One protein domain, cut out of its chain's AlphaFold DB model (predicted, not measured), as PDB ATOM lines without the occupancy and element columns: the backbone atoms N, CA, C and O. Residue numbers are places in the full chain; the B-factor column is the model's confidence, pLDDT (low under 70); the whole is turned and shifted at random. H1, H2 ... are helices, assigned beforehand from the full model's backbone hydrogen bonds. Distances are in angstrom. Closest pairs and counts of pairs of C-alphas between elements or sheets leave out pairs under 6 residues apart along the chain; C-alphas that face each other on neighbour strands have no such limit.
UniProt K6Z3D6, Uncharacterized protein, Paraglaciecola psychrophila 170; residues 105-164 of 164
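AT A GLANCE: This is residues 105 to 164 of the 164 residues of an uncharacterized protein of Paraglaciecola psychrophila 170 (UniProt K6Z3D6). One long helix, H3, makes the longest axis; the stretch before it runs back along H3, with H1 near its last turns and short H2 on its first part, while residues 150 to 164 fold back and trail away. The 60 printed residues hold three named helices, H1, H2, H3, and no named strand: all helix, loose, radius of gyration of the C-alphas 13.8 A, flat, 41 by 33 by 14 A.

HOW THE PARTS SIT: H1, residues 106 to 115, is close to but not clearly touching H3, residues 129 to 149; their closest C-alphas, Trp 112 and Phe 146, are 7.3 A apart. They run opposite ways at a steep tilt of 60 degrees. H2, residues 120 to 124, is apart from H1 and only just touches H3, with 3 pairs of C-alphas within 8 A, closest Cys 122 and Cys 135 at 5.5 A; of H3, residues 131 to 135 alone take part. In H1, H2 and H3 every O i to N i+4 pair is within hydrogen-bond range. Residues 150 to 151 pair antiparallel with 156 to 157.

IN THESE COORDINATES: H1 begins at C-alpha 106 (7.413, -50.422, -20.023) and measures 14.5 A, H2 6.2 A. H3 measures 30.2 A and ends at C-alpha 149 (-0.732, -48.580, -5.700).

THE WHOLE: The farthest C-alphas, Asn 127 and Gln 153, are 40.8 A apart. The printed part has no cut, and both links are tight. Residues 125 to 126 and 160 to 164 have pLDDT under 70.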
ATOM      1  N   LYS A 105       6.717 -45.684 -18.878       84.38
ATOM      2  CA  LYS A 105       7.383 -46.588 -19.824       84.38
ATOM      3  C   LYS A 105       7.234 -48.042 -19.369       84.38
ATOM      4  O   LYS A 105       6.988 -48.309 -18.193       84.38
ATOM      5  N   GLY A 106       7.389 -48.981 -20.305       87.38
ATOM      6  CA  GLY A 106       7.413 -50.422 -20.023       87.38
ATOM      7  C   GLY A 106       6.147 -50.943 -19.330       87.38
ATOM      8  O   GLY A 106       5.037 -50.515 -19.655       87.38
ATOM      9  N   LYS A 107       6.318 -51.844 -18.351       85.69
ATOM     10  CA  LYS A 107       5.208 -52.479 -17.615       85.69
ATOM     11  C   LYS A 107       4.298 -51.472 -16.912       85.69
ATOM     12  O   LYS A 107       3.086 -51.648 -16.909       85.69
ATOM     13  N   LYS A 108       4.852 -50.363 -16.406       85.62
ATOM     14  CA  LYS A 108       4.062 -49.299 -15.768       85.62
ATOM     15  C   LYS A 108       3.084 -48.647 -16.749       85.62
ATOM     16  O   LYS A 108       1.942 -48.381 -16.392       85.62
ATOM     17  N   LYS A 109       3.507 -48.444 -18.004       86.50
ATOM     18  CA  LYS A 109       2.630 -47.934 -19.070       86.50
ATOM     19  C   LYS A 109       1.535 -48.944 -19.422       86.50
ATOM     20  O   LYS A 109       0.383 -48.562 -19.596       86.50
ATOM     21  N   GLN A 110       1.887 -50.227 -19.507       81.94
ATOM     22  CA  GLN A 110       0.920 -51.295 -19.776       81.94
ATOM     23  C   GLN A 110      -0.139 -51.378 -18.670       81.94
ATOM     24  O   GLN A 110      -1.328 -51.340 -18.968       81.94
ATOM     25  N   ALA A 111       0.283 -51.393 -17.403       86.25
ATOM     26  CA  ALA A 111      -0.620 -51.412 -16.257       86.25
ATOM     27  C   ALA A 111      -1.511 -50.162 -16.195       86.25
ATOM     28  O   ALA A 111      -2.704 -50.279 -15.927       86.25
ATOM     29  N   TRP A 112      -0.976 -48.977 -16.507       86.62
ATOM     30  CA  TRP A 112      -1.766 -47.745 -16.583       86.62
ATOM     31  C   TRP A 112      -2.886 -47.832 -17.629       86.62
ATOM     32  O   TRP A 112      -4.032 -47.504 -17.331       86.62
ATOM     33  N   ASN A 113      -2.579 -48.350 -18.822       83.25
ATOM     34  CA  ASN A 113      -3.552 -48.512 -19.908       83.25
ATOM     35  C   ASN A 113      -4.660 -49.532 -19.599       83.25
ATOM     36  O   ASN A 113      -5.731 -49.471 -20.207       83.25
ATOM     37  N   LEU A 114      -4.388 -50.489 -18.707       83.25
ATOM     38  CA  LEU A 114      -5.380 -51.443 -18.209       83.25
ATOM     39  C   LEU A 114      -6.211 -50.842 -17.071       83.25
ATOM     40  O   LEU A 114      -7.416 -51.057 -17.016       83.25
ATOM     41  N   TYR A 115      -5.575 -50.067 -16.190       86.88
ATOM     42  CA  TYR A 115      -6.202 -49.469 -15.015       86.88
ATOM     43  C   TYR A 115      -7.166 -48.328 -15.357       86.88
ATOM     44  O   TYR A 115      -8.262 -48.254 -14.801       86.88
ATOM     45  N   PHE A 116      -6.756 -47.406 -16.230       86.12
ATOM     46  CA  PHE A 116      -7.531 -46.209 -16.534       86.12
ATOM     47  C   PHE A 116      -7.992 -46.213 -17.988       86.12
ATOM     48  O   PHE A 116      -7.212 -46.012 -18.920       86.12
ATOM     49  N   ILE A 117      -9.296 -46.416 -18.165       82.94
ATOM     50  CA  ILE A 117      -9.980 -46.233 -19.440       82.94
ATOM     51  C   ILE A 117     -10.726 -44.909 -19.363       82.94
ATOM     52  O   ILE A 117     -11.613 -44.724 -18.533       82.94
ATOM     53  N   GLU A 118     -10.326 -43.979 -20.216       82.12
ATOM     54  CA  GLU A 118     -10.959 -42.676 -20.305       82.12
ATOM     55  C   GLU A 118     -12.349 -42.777 -20.949       82.12
ATOM     56  O   GLU A 118     -12.552 -43.578 -21.866       82.12
ATOM     57  N   SER A 119     -13.308 -41.975 -20.474       83.19
ATOM     58  CA  SER A 119     -14.653 -41.946 -21.048       83.19
ATOM     59  C   SER A 119     -14.627 -41.403 -22.478       83.19
ATOM     60  O   SER A 119     -13.760 -40.607 -22.845       83.19
ATOM     61  N   ILE A 120     -15.596 -41.828 -23.295       81.06
ATOM     62  CA  ILE A 120     -15.719 -41.378 -24.691       81.06
ATOM     63  C   ILE A 120     -15.827 -39.858 -24.749       81.06
ATOM     64  O   ILE A 120     -15.114 -39.248 -25.536       81.06
ATOM     65  N   GLU A 121     -16.631 -39.277 -23.859       82.38
ATOM     66  CA  GLU A 121     -16.745 -37.836 -23.658       82.38
ATOM     67  C   GLU A 121     -15.346 -37.214 -23.530       82.38
ATOM     68  O   GLU A 121     -14.903 -36.506 -24.430       82.38
ATOM     69  N   CYS A 122     -14.551 -37.621 -22.535       81.75
ATOM     70  CA  CYS A 122     -13.183 -37.132 -22.326       81.75
ATOM     71  C   CYS A 122     -12.219 -37.296 -23.511       81.75
ATOM     72  O   CYS A 122     -11.235 -36.553 -23.595       81.75
ATOM     73  N   LEU A 123     -12.496 -38.225 -24.430       79.88
ATOM     74  CA  LEU A 123     -11.730 -38.432 -25.659       79.88
ATOM     75  C   LEU A 123     -12.193 -37.547 -26.826       79.88
ATOM     76  O   LEU A 123     -11.417 -37.326 -27.757       79.88
ATOM     77  N   THR A 124     -13.443 -37.081 -26.821       79.88
ATOM     78  CA  THR A 124     -14.060 -36.330 -27.928       79.88
ATOM     79  C   THR A 124     -14.219 -34.836 -27.658       79.88
ATOM     80  O   THR A 124     -14.485 -34.090 -28.599       79.88
ATOM     81  N   ASN A 125     -14.022 -34.386 -26.415       69.81
ATOM     82  CA  ASN A 125     -14.179 -32.990 -25.989       69.81
ATOM     83  C   ASN A 125     -13.129 -32.067 -26.615       69.81
ATOM     84  O   ASN A 125     -12.142 -31.704 -25.974       69.81
ATOM     85  N   LYS A 126     -13.308 -31.692 -27.881       62.97
ATOM     86  CA  LYS A 126     -12.338 -30.833 -28.564       62.97
ATOM     87  C   LYS A 126     -12.449 -29.364 -28.158       62.97
ATOM     88  O   LYS A 126     -11.426 -28.696 -28.165       62.97
ATOM     89  N   ASN A 127     -13.630 -28.890 -27.742       70.38
ATOM     90  CA  ASN A 127     -13.885 -27.450 -27.578       70.38
ATOM     91  C   ASN A 127     -14.660 -27.057 -26.304       70.38
ATOM     92  O   ASN A 127     -14.930 -25.875 -26.111       70.38
ATOM     93  N   ASP A 128     -15.022 -28.002 -25.431       84.31
ATOM     94  CA  ASP A 128     -15.710 -27.679 -24.175       84.31
ATOM     95  C   ASP A 128     -14.707 -27.605 -23.016       84.31
ATOM     96  O   ASP A 128     -14.189 -28.624 -22.547       84.31
ATOM     97  N   MET A 129     -14.436 -26.383 -22.549       83.75
ATOM     98  CA  MET A 129     -13.499 -26.137 -21.453       83.75
ATOM     99  C   MET A 129     -13.982 -26.739 -20.125       83.75
ATOM    100  O   MET A 129     -13.173 -27.245 -19.347       83.75
ATOM    101  N   LYS A 130     -15.290 -26.727 -19.855       86.06
ATOM    102  CA  LYS A 130     -15.852 -27.261 -18.608       86.06
ATOM    103  C   LYS A 130     -15.658 -28.772 -18.556       86.06
ATOM    104  O   LYS A 130     -15.186 -29.301 -17.545       86.06
ATOM    105  N   ILE A 131     -15.949 -29.454 -19.661       81.25
ATOM    106  CA  ILE A 131     -15.756 -30.901 -19.744       81.25
ATOM    107  C   ILE A 131     -14.258 -31.240 -19.774       81.25
ATOM    108  O   ILE A 131     -13.824 -32.172 -19.098       81.25
ATOM    109  N   PHE A 132     -13.423 -30.444 -20.453       84.50
ATOM    110  CA  PHE A 132     -11.966 -30.601 -20.404       84.50
ATOM    111  C   PHE A 132     -11.424 -30.556 -18.966       84.50
ATOM    112  O   PHE A 132     -10.664 -31.446 -18.570       84.50
ATOM    113  N   VAL A 133     -11.835 -29.565 -18.168       86.44
ATOM    114  CA  VAL A 133     -11.421 -29.426 -16.761       86.44
ATOM    115  C   VAL A 133     -11.900 -30.616 -15.928       86.44
ATOM    116  O   VAL A 133     -11.116 -31.181 -15.158       86.44
ATOM    117  N   ALA A 134     -13.148 -31.054 -16.108       87.31
ATOM    118  CA  ALA A 134     -13.680 -32.230 -15.423       87.31
ATOM    119  C   ALA A 134     -12.858 -33.493 -15.742       87.31
ATOM    120  O   ALA A 134     -12.394 -34.187 -14.834       87.31
ATOM    121  N   CYS A 135     -12.579 -33.740 -17.022       87.06
ATOM    122  CA  CYS A 135     -11.751 -34.854 -17.476       87.06
ATOM    123  C   CYS A 135     -10.319 -34.775 -16.940       87.06
ATOM    124  O   CYS A 135      -9.772 -35.774 -16.471       87.06
ATOM    125  N   ALA A 136      -9.707 -33.587 -16.935       87.00
ATOM    126  CA  ALA A 136      -8.383 -33.382 -16.357       87.00
ATOM    127  C   ALA A 136      -8.348 -33.727 -14.858       87.00
ATOM    128  O   ALA A 136      -7.395 -34.355 -14.393       87.00
ATOM    129  N   ASN A 137      -9.394 -33.384 -14.103       88.75
ATOM    130  CA  ASN A 137      -9.498 -33.729 -12.685       88.75
ATOM    131  C   ASN A 137      -9.631 -35.242 -12.464       88.75
ATOM    132  O   ASN A 137      -8.971 -35.795 -11.578       88.75
ATOM    133  N   VAL A 138     -10.413 -35.930 -13.299       90.19
ATOM    134  CA  VAL A 138     -10.520 -37.397 -13.262       90.19
ATOM    135  C   VAL A 138      -9.166 -38.048 -13.558       90.19
ATOM    136  O   VAL A 138      -8.723 -38.897 -12.777       90.19
ATOM    137  N   ARG A 139      -8.466 -37.605 -14.615       88.25
ATOM    138  CA  ARG A 139      -7.110 -38.072 -14.961       88.25
ATOM    139  C   ARG A 139      -6.150 -37.916 -13.782       88.25
ATOM    140  O   ARG A 139      -5.493 -38.883 -13.403       88.25
ATOM    141  N   LYS A 140      -6.111 -36.732 -13.153       89.19
ATOM    142  CA  LYS A 140      -5.274 -36.452 -11.968       89.19
ATOM    143  C   LYS A 140      -5.577 -37.402 -10.813       89.19
ATOM    144  O   LYS A 140      -4.656 -37.975 -10.234       89.19
ATOM    145  N   ARG A 141      -6.860 -37.591 -10.485       89.69
ATOM    146  CA  ARG A 141      -7.284 -38.465  -9.382       89.69
ATOM    147  C   ARG A 141      -6.857 -39.909  -9.635       89.69
ATOM    148  O   ARG A 141      -6.208 -40.510  -8.785       89.69
ATOM    149  N   LYS A 142      -7.160 -40.442 -10.820       90.44
ATOM    150  CA  LYS A 142      -6.801 -41.814 -11.202       90.44
ATOM    151  C   LYS A 142      -5.287 -42.005 -11.267       90.44
ATOM    152  O   LYS A 142      -4.795 -43.029 -10.803       90.44
ATOM    153  N   LEU A 143      -4.542 -41.006 -11.739       90.88
ATOM    154  CA  LEU A 143      -3.079 -41.030 -11.743       90.88
ATOM    155  C   LEU A 143      -2.499 -41.104 -10.329       90.88
ATOM    156  O   LEU A 143      -1.585 -41.892 -10.082       90.88
ATOM    157  N   LYS A 144      -3.035 -40.313  -9.393       91.00
ATOM    158  CA  LYS A 144      -2.625 -40.350  -7.984       91.00
ATOM    159  C   LYS A 144      -2.874 -41.733  -7.382       91.00
ATOM    160  O   LYS A 144      -1.954 -42.315  -6.816       91.00
ATOM    161  N   THR A 145      -4.076 -42.282  -7.560       90.56
ATOM    162  CA  THR A 145      -4.431 -43.620  -7.060       90.56
ATOM    163  C   THR A 145      -3.558 -44.713  -7.672       90.56
ATOM    164  O   THR A 145      -3.082 -45.590  -6.958       90.56
ATOM    165  N   PHE A 146      -3.298 -44.651  -8.978       91.50
ATOM    166  CA  PHE A 146      -2.429 -45.610  -9.652       91.50
ATOM    167  C   PHE A 146      -0.999 -45.557  -9.120       91.50
ATOM    168  O   PHE A 146      -0.435 -46.591  -8.789       91.50
ATOM    169  N   ASN A 147      -0.414 -44.362  -9.000       90.38
ATOM    170  CA  ASN A 147       0.948 -44.216  -8.487       90.38
ATOM    171  C   ASN A 147       1.076 -44.664  -7.029       90.38
ATOM    172  O   ASN A 147       2.102 -45.239  -6.690       90.38
ATOM    173  N   ALA A 148       0.057 -44.435  -6.197       89.88
ATOM    174  CA  ALA A 148       0.044 -44.900  -4.812       89.88
ATOM    175  C   ALA A 148       0.027 -46.435  -4.704       89.88
ATOM    176  O   ALA A 148       0.603 -46.995  -3.781       89.88
ATOM    177  N   ARG A 149      -0.614 -47.114  -5.661       89.56
ATOM    178  CA  ARG A 149      -0.732 -48.580  -5.700       89.56
ATOM    179  C   ARG A 149       0.367 -49.265  -6.505       89.56
ATOM    180  O   ARG A 149       0.478 -50.488  -6.483       89.56
ATOM    181  N   TRP A 150       1.118 -48.509  -7.293       91.50
ATOM    182  CA  TRP A 150       2.127 -49.059  -8.179       91.50
ATOM    183  C   TRP A 150       3.387 -49.411  -7.393       91.50
ATOM    184  O   TRP A 150       4.072 -48.528  -6.873       91.50
ATOM    185  N   ASN A 151       3.744 -50.692  -7.384       89.62
ATOM    186  CA  ASN A 151       4.978 -51.151  -6.776       89.62
ATOM    187  C   ASN A 151       6.095 -51.216  -7.834       89.62
ATOM    188  O   ASN A 151       6.036 -51.980  -8.797       89.62
ATOM    189  N   ASN A 152       7.143 -50.403  -7.659       86.81
ATOM    190  CA  ASN A 152       8.275 -50.361  -8.591       86.81
ATOM    191  C   ASN A 152       9.145 -51.630  -8.558       86.81
ATOM    192  O   ASN A 152       9.789 -51.925  -9.563       86.81
ATOM    193  N   GLN A 153       9.177 -52.350  -7.432       85.50
ATOM    194  CA  GLN A 153       9.995 -53.553  -7.247       85.50
ATOM    195  C   GLN A 153       9.344 -54.768  -7.913       85.50
ATOM    196  O   GLN A 153       9.995 -55.457  -8.693       85.50
ATOM    197  N   THR A 154       8.049 -54.991  -7.673       87.75
ATOM    198  CA  THR A 154       7.308 -56.107  -8.291       87.75
ATOM    199  C   THR A 154       6.843 -55.786  -9.713       87.75
ATOM    200  O   THR A 154       6.588 -56.688 -10.506       87.75
ATOM    201  N   GLN A 155       6.804 -54.500 -10.083       85.88
ATOM    202  CA  GLN A 155       6.204 -54.003 -11.326       85.88
ATOM    203  C   GLN A 155       4.734 -54.402 -11.484       85.88
ATOM    204  O   GLN A 155       4.264 -54.655 -12.598       85.88
ATOM    205  N   GLU A 156       4.017 -54.426 -10.367       85.25
ATOM    206  CA  GLU A 156       2.612 -54.794 -10.293       85.25
ATOM    207  C   GLU A 156       1.804 -53.693  -9.607       85.25
ATOM    208  O   GLU A 156       2.316 -52.890  -8.819       85.25
ATOM    209  N   LEU A 157       0.518 -53.645  -9.943       84.25
ATOM    210  CA  LEU A 157      -0.438 -52.764  -9.293       84.25
ATOM    211  C   LEU A 157      -1.051 -53.521  -8.114       84.25
ATOM    212  O   LEU A 157      -1.763 -54.499  -8.329       84.25
ATOM    213  N   MET A 158      -0.799 -53.068  -6.888       81.56
ATOM    214  CA  MET A 158      -1.350 -53.710  -5.693       81.56
ATOM    215  C   MET A 158      -2.887 -53.689  -5.737       81.56
ATOM    216  O   MET A 158      -3.453 -52.684  -6.196       81.56
ATOM    217  N   PRO A 159      -3.583 -54.758  -5.307       73.25
ATOM    218  CA  PRO A 159      -5.045 -54.783  -5.235       73.25
ATOM    219  C   PRO A 159      -5.572 -53.684  -4.301       73.25
ATOM    220  O   PRO A 159      -4.816 -53.110  -3.516       73.25
ATOM    221  N   PHE A 160      -6.853 -53.329  -4.432       62.41
ATOM    222  CA  PHE A 160      -7.486 -52.509  -3.401       62.41
ATOM    223  C   PHE A 160      -7.477 -53.332  -2.109       62.41
ATOM    224  O   PHE A 160      -7.947 -54.466  -2.101       62.41
ATOM    225  N   LEU A 161      -6.873 -52.791  -1.052       53.16
ATOM    226  CA  LEU A 161      -7.192 -53.235   0.295       53.16
ATOM    227  C   LEU A 161      -8.526 -52.566   0.601       53.16
ATOM    228  O   LEU A 161      -8.553 -51.387   0.957       53.16
ATOM    229  N   ASP A 162      -9.612 -53.277   0.328       42.53
ATOM    230  CA  ASP A 162     -10.934 -52.911   0.817       42.53
ATOM    231  C   ASP A 162     -10.901 -53.128   2.336       42.53
ATOM    232  O   ASP A 162     -11.235 -54.196   2.834       42.53
ATOM    233  N   ASN A 163     -10.378 -52.144   3.067       41.38
ATOM    234  CA  ASN A 163     -10.676 -52.013   4.482       41.38
ATOM    235  C   ASN A 163     -11.912 -51.111   4.550       41.38
ATOM    236  O   ASN A 163     -11.832 -49.970   4.088       41.38
ATOM    237  N   GLU A 164     -13.009 -51.708   5.025       33.59
ATOM    238  CA  GLU A 164     -14.316 -51.129   5.398       33.59
ATOM    239  C   GLU A 164     -14.377 -49.604   5.571       33.59
ATOM    240  O   GLU A 164     -13.567 -49.038   6.342       33.59
TER     241      GLU A 164